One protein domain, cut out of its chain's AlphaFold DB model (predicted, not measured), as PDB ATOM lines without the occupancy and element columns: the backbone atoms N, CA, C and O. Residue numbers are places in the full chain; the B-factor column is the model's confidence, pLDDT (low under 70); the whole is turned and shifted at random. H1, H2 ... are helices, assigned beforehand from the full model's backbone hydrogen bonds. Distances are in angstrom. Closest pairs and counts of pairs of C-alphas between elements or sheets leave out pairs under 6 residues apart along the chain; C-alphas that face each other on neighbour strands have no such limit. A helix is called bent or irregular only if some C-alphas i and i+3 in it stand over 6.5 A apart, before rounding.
ATOM      1  N   GLY A   2     198.295 330.488 361.637       76.31
ATOM      2  CA  GLY A   2     198.040 330.742 360.211       76.31
ATOM      3  C   GLY A   2     196.911 329.843 359.702       76.31
ATOM      4  O   GLY A   2     196.746 328.744 360.228       76.31
ATOM      5  N   LEU A   3     196.131 330.314 358.723       82.81
ATOM      6  CA  LEU A   3     194.982 329.562 358.199       82.81
ATOM      7  C   LEU A   3     195.389 328.310 357.403       82.81
ATOM      8  O   LEU A   3     194.595 327.383 357.318       82.81
ATOM      9  N   PHE A   4     196.614 328.280 356.870       88.25
ATOM     10  CA  PHE A   4     197.095 327.241 355.961       88.25
ATOM     11  C   PHE A   4     198.179 326.361 356.587       88.25
ATOM     12  O   PHE A   4     199.039 326.833 357.346       88.25
ATOM     13  N   GLY A   5     198.161 325.073 356.249       95.06
ATOM     14  CA  GLY A   5     199.181 324.116 356.676       95.06
ATOM     15  C   GLY A   5     200.473 324.217 355.856       95.06
ATOM     16  O   GLY A   5     200.453 324.562 354.682       95.06
ATOM     17  N   ARG A   6     201.618 323.815 356.431       94.00
ATOM     18  CA  ARG A   6     202.872 323.657 355.660       94.00
ATOM     19  C   ARG A   6     202.726 322.819 354.369       94.00
ATOM     20  O   ARG A   6     203.201 323.305 353.348       94.00
ATOM     21  N   PRO A   7     202.091 321.625 354.366       94.81
ATOM     22  CA  PRO A   7     201.958 320.837 353.134       94.81
ATOM     23  C   PRO A   7     201.041 321.497 352.092       94.81
ATOM     24  O   PRO A   7     201.259 321.341 350.900       94.81
ATOM     25  N   GLU A   8     200.045 322.264 352.535       94.75
ATOM     26  CA  GLU A   8     199.117 323.002 351.671       94.75
ATOM     27  C   GLU A   8     199.815 324.186 350.983       94.75
ATOM     28  O   GLU A   8     199.648 324.398 349.785       94.75
ATOM     29  N   ILE A   9     200.681 324.903 351.713       94.44
ATOM     30  CA  ILE A   9     201.545 325.951 351.150       94.44
ATOM     31  C   ILE A   9     202.511 325.356 350.110       94.44
ATOM     32  O   ILE A   9     202.689 325.929 349.038       94.44
ATOM     33  N   GLU A  10     203.116 324.198 350.392       95.94
ATOM     34  CA  GLU A  10     204.007 323.507 349.449       95.94
ATOM     35  C   GLU A  10     203.264 323.040 348.181       95.94
ATOM     36  O   GLU A  10     203.771 323.199 347.068       95.94
ATOM     37  N   GLU A  11     202.035 322.533 348.319       95.62
ATOM     38  CA  GLU A  11     201.188 322.170 347.179       95.62
ATOM     39  C   GLU A  11     200.774 323.388 346.338       95.62
ATOM     40  O   GLU A  11     200.821 323.319 345.103       95.62
ATOM     41  N   ALA A  12     200.433 324.512 346.976       94.62
ATOM     42  CA  ALA A  12     200.130 325.764 346.287       94.62
ATOM     43  C   ALA A  12     201.335 326.250 345.461       94.62
ATOM     44  O   ALA A  12     201.192 326.498 344.262       94.62
ATOM     45  N   LEU A  13     202.535 326.286 346.055       95.12
ATOM     46  CA  LEU A  13     203.775 326.658 345.359       95.12
ATOM     47  C   LEU A  13     204.070 325.728 344.170       95.12
ATOM     48  O   LEU A  13     204.285 326.201 343.054       95.12
ATOM     49  N   ARG A  14     203.977 324.403 344.365       96.31
ATOM     50  CA  ARG A  14     204.163 323.412 343.285       96.31
ATOM     51  C   ARG A  14     203.183 323.623 342.123       96.31
ATOM     52  O   ARG A  14     203.520 323.353 340.967       96.31
ATOM     53  N   THR A  15     201.966 324.065 342.430       96.25
ATOM     54  CA  THR A  15     200.902 324.314 341.449       96.25
ATOM     55  C   THR A  15     201.148 325.608 340.670       96.25
ATOM     56  O   THR A  15     200.998 325.607 339.447       96.25
ATOM     57  N   VAL A  16     201.613 326.671 341.334       94.69
ATOM     58  CA  VAL A  16     202.062 327.910 340.671       94.69
ATOM     59  C   VAL A  16     203.209 327.608 339.705       94.69
ATOM     60  O   VAL A  16     203.082 327.899 338.518       94.69
ATOM     61  N   ASP A  17     204.253 326.906 340.157       96.69
ATOM     62  CA  ASP A  17     205.386 326.508 339.309       96.69
ATOM     63  C   ASP A  17     204.953 325.686 338.081       96.69
ATOM     64  O   ASP A  17     205.527 325.805 336.996       96.69
ATOM     65  N   MET A  18     203.942 324.822 338.237       96.25
ATOM     66  CA  MET A  18     203.375 324.047 337.132       96.25
ATOM     67  C   MET A  18     202.724 324.953 336.086       96.25
ATOM     68  O   MET A  18     203.029 324.809 334.902       96.25
ATOM     69  N   TYR A  19     201.867 325.886 336.500       95.19
ATOM     70  CA  TYR A  19     201.220 326.808 335.567       95.19
ATOM     71  C   TYR A  19     202.207 327.805 334.947       95.19
ATOM     72  O   TYR A  19     202.083 328.112 333.761       95.19
ATOM     73  N   THR A  20     203.241 328.231 335.682       94.00
ATOM     74  CA  THR A  20     204.341 329.038 335.135       94.00
ATOM     75  C   THR A  20     205.066 328.310 334.003       94.00
ATOM     76  O   THR A  20     205.270 328.913 332.950       94.00
ATOM     77  N   ARG A  21     205.393 327.017 334.166       96.38
ATOM     78  CA  ARG A  21     205.981 326.204 333.083       96.38
ATOM     79  C   ARG A  21     205.039 326.079 331.888       96.38
ATOM     80  O   ARG A  21     205.444 326.394 330.778       96.38
ATOM     81  N   VAL A  22     203.769 325.724 332.111       95.69
ATOM     82  CA  VAL A  22     202.773 325.603 331.025       95.69
ATOM     83  C   VAL A  22     202.640 326.905 330.225       95.69
ATOM     84  O   VAL A  22     202.571 326.858 329.001       95.69
ATOM     85  N   ASN A  23     202.666 328.065 330.885       93.19
ATOM     86  CA  ASN A  23     202.601 329.367 330.215       93.19
ATOM     87  C   ASN A  23     203.864 329.703 329.390       93.19
ATOM     88  O   ASN A  23     203.776 330.442 328.412       93.19
ATOM     89  N   GLN A  24     205.033 329.176 329.774       94.31
ATOM     90  CA  GLN A  24     206.292 329.340 329.031       94.31
ATOM     91  C   GLN A  24     206.399 328.358 327.855       94.31
ATOM     92  O   GLN A  24     206.768 328.763 326.754       94.31
ATOM     93  N   ASP A  25     206.051 327.090 328.081       97.56
ATOM     94  CA  ASP A  25     206.130 326.014 327.087       97.56
ATOM     95  C   ASP A  25     205.049 326.154 325.997       97.56
ATOM     96  O   ASP A  25     205.282 325.830 324.829       97.56
ATOM     97  N   CYS A  26     203.867 326.659 326.371       94.19
ATOM     98  CA  CYS A  26     202.692 326.807 325.512       94.19
ATOM     99  C   CYS A  26     202.142 328.251 325.564       94.19
ATOM    100  O   CYS A  26     201.092 328.489 326.172       94.19
ATOM    101  N   PRO A  27     202.805 329.236 324.928       93.38
ATOM    102  CA  PRO A  27     202.310 330.612 324.891       93.38
ATOM    103  C   PRO A  27     200.926 330.678 324.227       93.38
ATOM    104  O   PRO A  27     200.730 330.169 323.122       93.38
ATOM    105  N   GLY A  28     199.967 331.311 324.906       91.62
ATOM    106  CA  GLY A  28     198.560 331.351 324.485       91.62
ATOM    107  C   GLY A  28     197.711 330.157 324.942       91.62
ATOM    108  O   GLY A  28     196.591 330.008 324.469       91.62
ATOM    109  N   PHE A  29     198.209 329.306 325.852       94.62
ATOM    110  CA  PHE A  29     197.396 328.267 326.506       94.62
ATOM    111  C   PHE A  29     196.311 328.845 327.434       94.62
ATOM    112  O   PHE A  29     195.259 328.234 327.602       94.62
ATOM    113  N   PHE A  30     196.566 330.012 328.032       94.62
ATOM    114  CA  PHE A  30     195.601 330.757 328.838       94.62
ATOM    115  C   PHE A  30     195.108 331.977 328.057       94.62
ATOM    116  O   PHE A  30     195.925 332.786 327.614       94.62
ATOM    117  N   ASP A  31     193.788 332.134 327.927       93.12
ATOM    118  CA  ASP A  31     193.176 333.287 327.251       93.12
ATOM    119  C   ASP A  31     193.312 334.591 328.065       93.12
ATOM    120  O   ASP A  31     193.423 335.677 327.499       93.12
ATOM    121  N   ALA A  32     193.325 334.484 329.399       93.06
ATOM    122  CA  ALA A  32     193.454 335.601 330.331       93.06
ATOM    123  C   ALA A  32     194.190 335.182 331.616       93.06
ATOM    124  O   ALA A  32     194.208 334.007 331.984       93.06
ATOM    125  N   VAL A  33     194.776 336.158 332.319       92.25
ATOM    126  CA  VAL A  33     195.493 335.965 333.590       92.25
ATOM    127  C   VAL A  33     195.047 337.032 334.592       92.25
ATOM    128  O   VAL A  33     195.026 338.218 334.267       92.25
ATOM    129  N   ILE A  34     194.710 336.618 335.816       94.88
ATOM    130  CA  ILE A  34     194.264 337.502 336.901       94.88
ATOM    131  C   ILE A  34     195.360 337.547 337.972       94.88
ATOM    132  O   ILE A  34     195.450 336.663 338.816       94.88
ATOM    133  N   ASN A  35     196.203 338.580 337.919       92.44
ATOM    134  CA  ASN A  35     197.270 338.816 338.896       92.44
ATOM    135  C   ASN A  35     196.774 339.784 339.977       92.44
ATOM    136  O   ASN A  35     196.956 340.996 339.844       92.44
ATOM    137  N   VAL A  36     196.090 339.258 340.993       95.56
ATOM    138  CA  VAL A  36     195.532 340.030 342.114       95.56
ATOM    139  C   VAL A  36     195.595 339.188 343.387       95.56
ATOM    140  O   VAL A  36     195.192 338.028 343.363       95.56
ATOM    141  N   ASP A  37     196.081 339.780 344.480       93.56
ATOM    142  CA  ASP A  37     196.174 339.120 345.792       93.56
ATOM    143  C   ASP A  37     194.874 339.230 346.612       93.56
ATOM    144  O   ASP A  37     194.617 338.401 347.485       93.56
ATOM    145  N   ASP A  38     194.046 340.245 346.338       96.94
ATOM    146  CA  ASP A  38     192.709 340.391 346.919       96.94
ATOM    147  C   ASP A  38     191.664 339.511 346.212       96.94
ATOM    148  O   ASP A  38     191.553 339.487 344.982       96.94
ATOM    149  N   TYR A  39     190.859 338.809 347.008       95.50
ATOM    150  CA  TYR A  39     189.879 337.848 346.509       95.50
ATOM    151  C   TYR A  39     188.670 338.524 345.848       95.50
ATOM    152  O   TYR A  39     188.206 338.056 344.805       95.50
ATOM    153  N   ASP A  40     188.173 339.625 346.416       96.94
ATOM    154  CA  ASP A  40     186.964 340.291 345.921       96.94
ATOM    155  C   ASP A  40     187.244 341.021 344.594       96.94
ATOM    156  O   ASP A  40     186.454 340.933 343.643       96.94
ATOM    157  N   GLU A  41     188.413 341.658 344.463       97.56
ATOM    158  CA  GLU A  41     188.888 342.209 343.190       97.56
ATOM    159  C   GLU A  41     189.158 341.101 342.147       97.56
ATOM    160  O   GLU A  41     188.756 341.244 340.984       97.56
ATOM    161  N   ALA A  42     189.776 339.976 342.533       97.88
ATOM    162  CA  ALA A  42     190.005 338.847 341.626       97.88
ATOM    163  C   ALA A  42     188.688 338.246 341.098       97.88
ATOM    164  O   ALA A  42     188.556 337.998 339.894       97.88
ATOM    165  N   PHE A  43     187.691 338.067 341.970       97.12
ATOM    166  CA  PHE A  43     186.357 337.587 341.600       97.12
ATOM    167  C   PHE A  43     185.623 338.574 340.678       97.12
ATOM    168  O   PHE A  43     184.990 338.163 339.700       97.12
ATOM    169  N   SER A  44     185.753 339.876 340.940       97.25
ATOM    170  CA  SER A  44     185.179 340.934 340.099       97.25
ATOM    171  C   SER A  44     185.778 340.924 338.686       97.25
ATOM    172  O   SER A  44     185.043 340.965 337.696       97.25
ATOM    173  N   LYS A  45     187.106 340.775 338.571       96.88
ATOM    174  CA  LYS A  45     187.799 340.641 337.276       96.88
ATOM    175  C   LYS A  45     187.418 339.362 336.536       96.88
ATOM    176  O   LYS A  45     187.179 339.417 335.332       96.88
ATOM    177  N   LEU A  46     187.310 338.228 337.234       97.19
ATOM    178  CA  LEU A  46     186.858 336.969 336.632       97.19
ATOM    179  C   LEU A  46     185.429 337.088 336.089       97.19
ATOM    180  O   LEU A  46     185.157 336.638 334.979       97.19
ATOM    181  N   SER A  47     184.534 337.724 336.847       95.62
ATOM    182  CA  SER A  47     183.147 337.956 336.432       95.62
ATOM    183  C   SER A  47     183.084 338.823 335.171       95.62
ATOM    184  O   SER A  47     182.436 338.439 334.202       95.62
ATOM    185  N   SER A  48     183.847 339.921 335.128       96.06
ATOM    186  CA  SER A  48     183.944 340.790 333.947       96.06
ATOM    187  C   SER A  48     184.509 340.065 332.713       96.06
ATOM    188  O   SER A  48     183.958 340.213 331.623       96.06
ATOM    189  N   LEU A  49     185.540 339.226 332.876       96.69
ATOM    190  CA  LEU A  49     186.093 338.402 331.791       96.69
ATOM    191  C   LEU A  49     185.082 337.371 331.263       96.69
ATOM    192  O   LEU A  49     185.007 337.137 330.058       96.69
ATOM    193  N   LEU A  50     184.285 336.759 332.146       95.88
ATOM    194  CA  LEU A  50     183.222 335.831 331.751       95.88
ATOM    195  C   LEU A  50     182.079 336.550 331.021       95.88
ATOM    196  O   LEU A  50     181.560 336.023 330.039       95.88
ATOM    197  N   GLU A  51     181.705 337.755 331.453       96.06
ATOM    198  CA  GLU A  51     180.714 338.584 330.758       96.06
ATOM    199  C   GLU A  51     181.193 339.018 329.367       96.06
ATOM    200  O   GLU A  51     180.409 338.962 328.415       96.06
ATOM    201  N   GLU A  52     182.469 339.391 329.213       95.44
ATOM    202  CA  GLU A  52     183.080 339.677 327.907       95.44
ATOM    203  C   GLU A  52     183.070 338.430 327.007       95.44
ATOM    204  O   GLU A  52     182.582 338.488 325.875       95.44
ATOM    205  N   PHE A  53     183.520 337.282 327.524       93.94
ATOM    206  CA  PHE A  53     183.568 336.016 326.784       93.94
ATOM    207  C   PHE A  53     182.182 335.537 326.320       93.94
ATOM    208  O   PHE A  53     182.038 334.980 325.231       93.94
ATOM    209  N   LEU A  54     181.142 335.776 327.125       95.88
ATOM    210  CA  LEU A  54     179.751 335.468 326.782       95.88
ATOM    211  C   LEU A  54     179.085 336.542 325.899       95.88
ATOM    212  O   LEU A  54     177.945 336.350 325.471       95.88
ATOM    213  N   GLY A  55     179.756 337.667 325.625       94.19
ATOM    214  CA  GLY A  55     179.184 338.807 324.901       94.19
ATOM    215  C   GLY A  55     178.050 339.514 325.656       94.19
ATOM    216  O   GLY A  55     177.218 340.177 325.035       94.19
ATOM    217  N   LEU A  56     177.996 339.336 326.980       91.06
ATOM    218  CA  LEU A  56     177.031 339.957 327.893       91.06
ATOM    219  C   LEU A  56     177.544 341.281 328.466       91.06
ATOM    220  O   LEU A  56     176.735 342.089 328.920       91.06
ATOM    221  N   GLY A  57     178.863 341.501 328.420       73.31
ATOM    222  CA  GLY A  57     179.508 342.729 328.865       73.31
ATOM    223  C   GLY A  57     178.863 343.955 328.224       73.31
ATOM    224  O   GLY A  57     178.932 344.165 327.010       73.31
ATOM    225  N   GLN A  58     178.225 344.775 329.056       65.75
ATOM    226  CA  GLN A  58     177.738 346.083 328.643       65.75
ATOM    227  C   GLN A  58     178.956 346.941 328.251       65.75
ATOM    228  O   GLN A  58     179.994 346.834 328.908       65.75
TER     229      GLN A  58
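AT A GLANCE: This is residues 2 to 58 of the 309 residues of the protein "leucine-rich repeat and guanylate kinase domain-containing protein-like" of Thamnophis sirtalis (UniProt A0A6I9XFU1). The model is a flat, open zigzag: the long helix H1 makes one side, a long link folds back between the helices, and the shorter helix H2 makes the other side, running much the same way as H1. The two helices stand clear of each other, and residues 2 to 18 and 23 to 28 stick out. The printed part has 57 residues with two named helices, H1 then H2, and no named strand, and its class is all helix. The whole is loose, with a radius of gyration of the C-alphas of 14.7 A and spans of 43 by 32 by 13 A.

HOW THE PARTS SIT: Begin with H1, residues 6 to 25, the longest helix. It is apart from H2, residues 39 to 53, with no C-alpha of the one within 8 A of the other. In both helices every O i to N i+4 pair is within hydrogen-bond range, and neither is bent or irregular.

IN THESE COORDINATES: Find C-alpha 6 at (202.872, 323.657, 355.660); from there H1 runs 28.9 A to C-alpha 25 at (206.130, 326.014, 327.087). Look next at the link, from C-alpha 26 at (202.692, 326.807, 325.512) to C-alpha 38 at (192.709, 340.391, 346.919). H2 then runs 20.8 A, from C-alpha 39 at (189.879, 337.848, 346.509) to C-alpha 53 at (183.568, 336.016, 326.784).

THE WHOLE: The two C-alphas farthest apart are those of Arg 6 and Gln 58, at 43.2 A. The link from H1 to H2 is long, with 13 residues, 26 to 38. The printed part has no cut. Its mean pLDDT is 93.6, and only residue 58 is under 70.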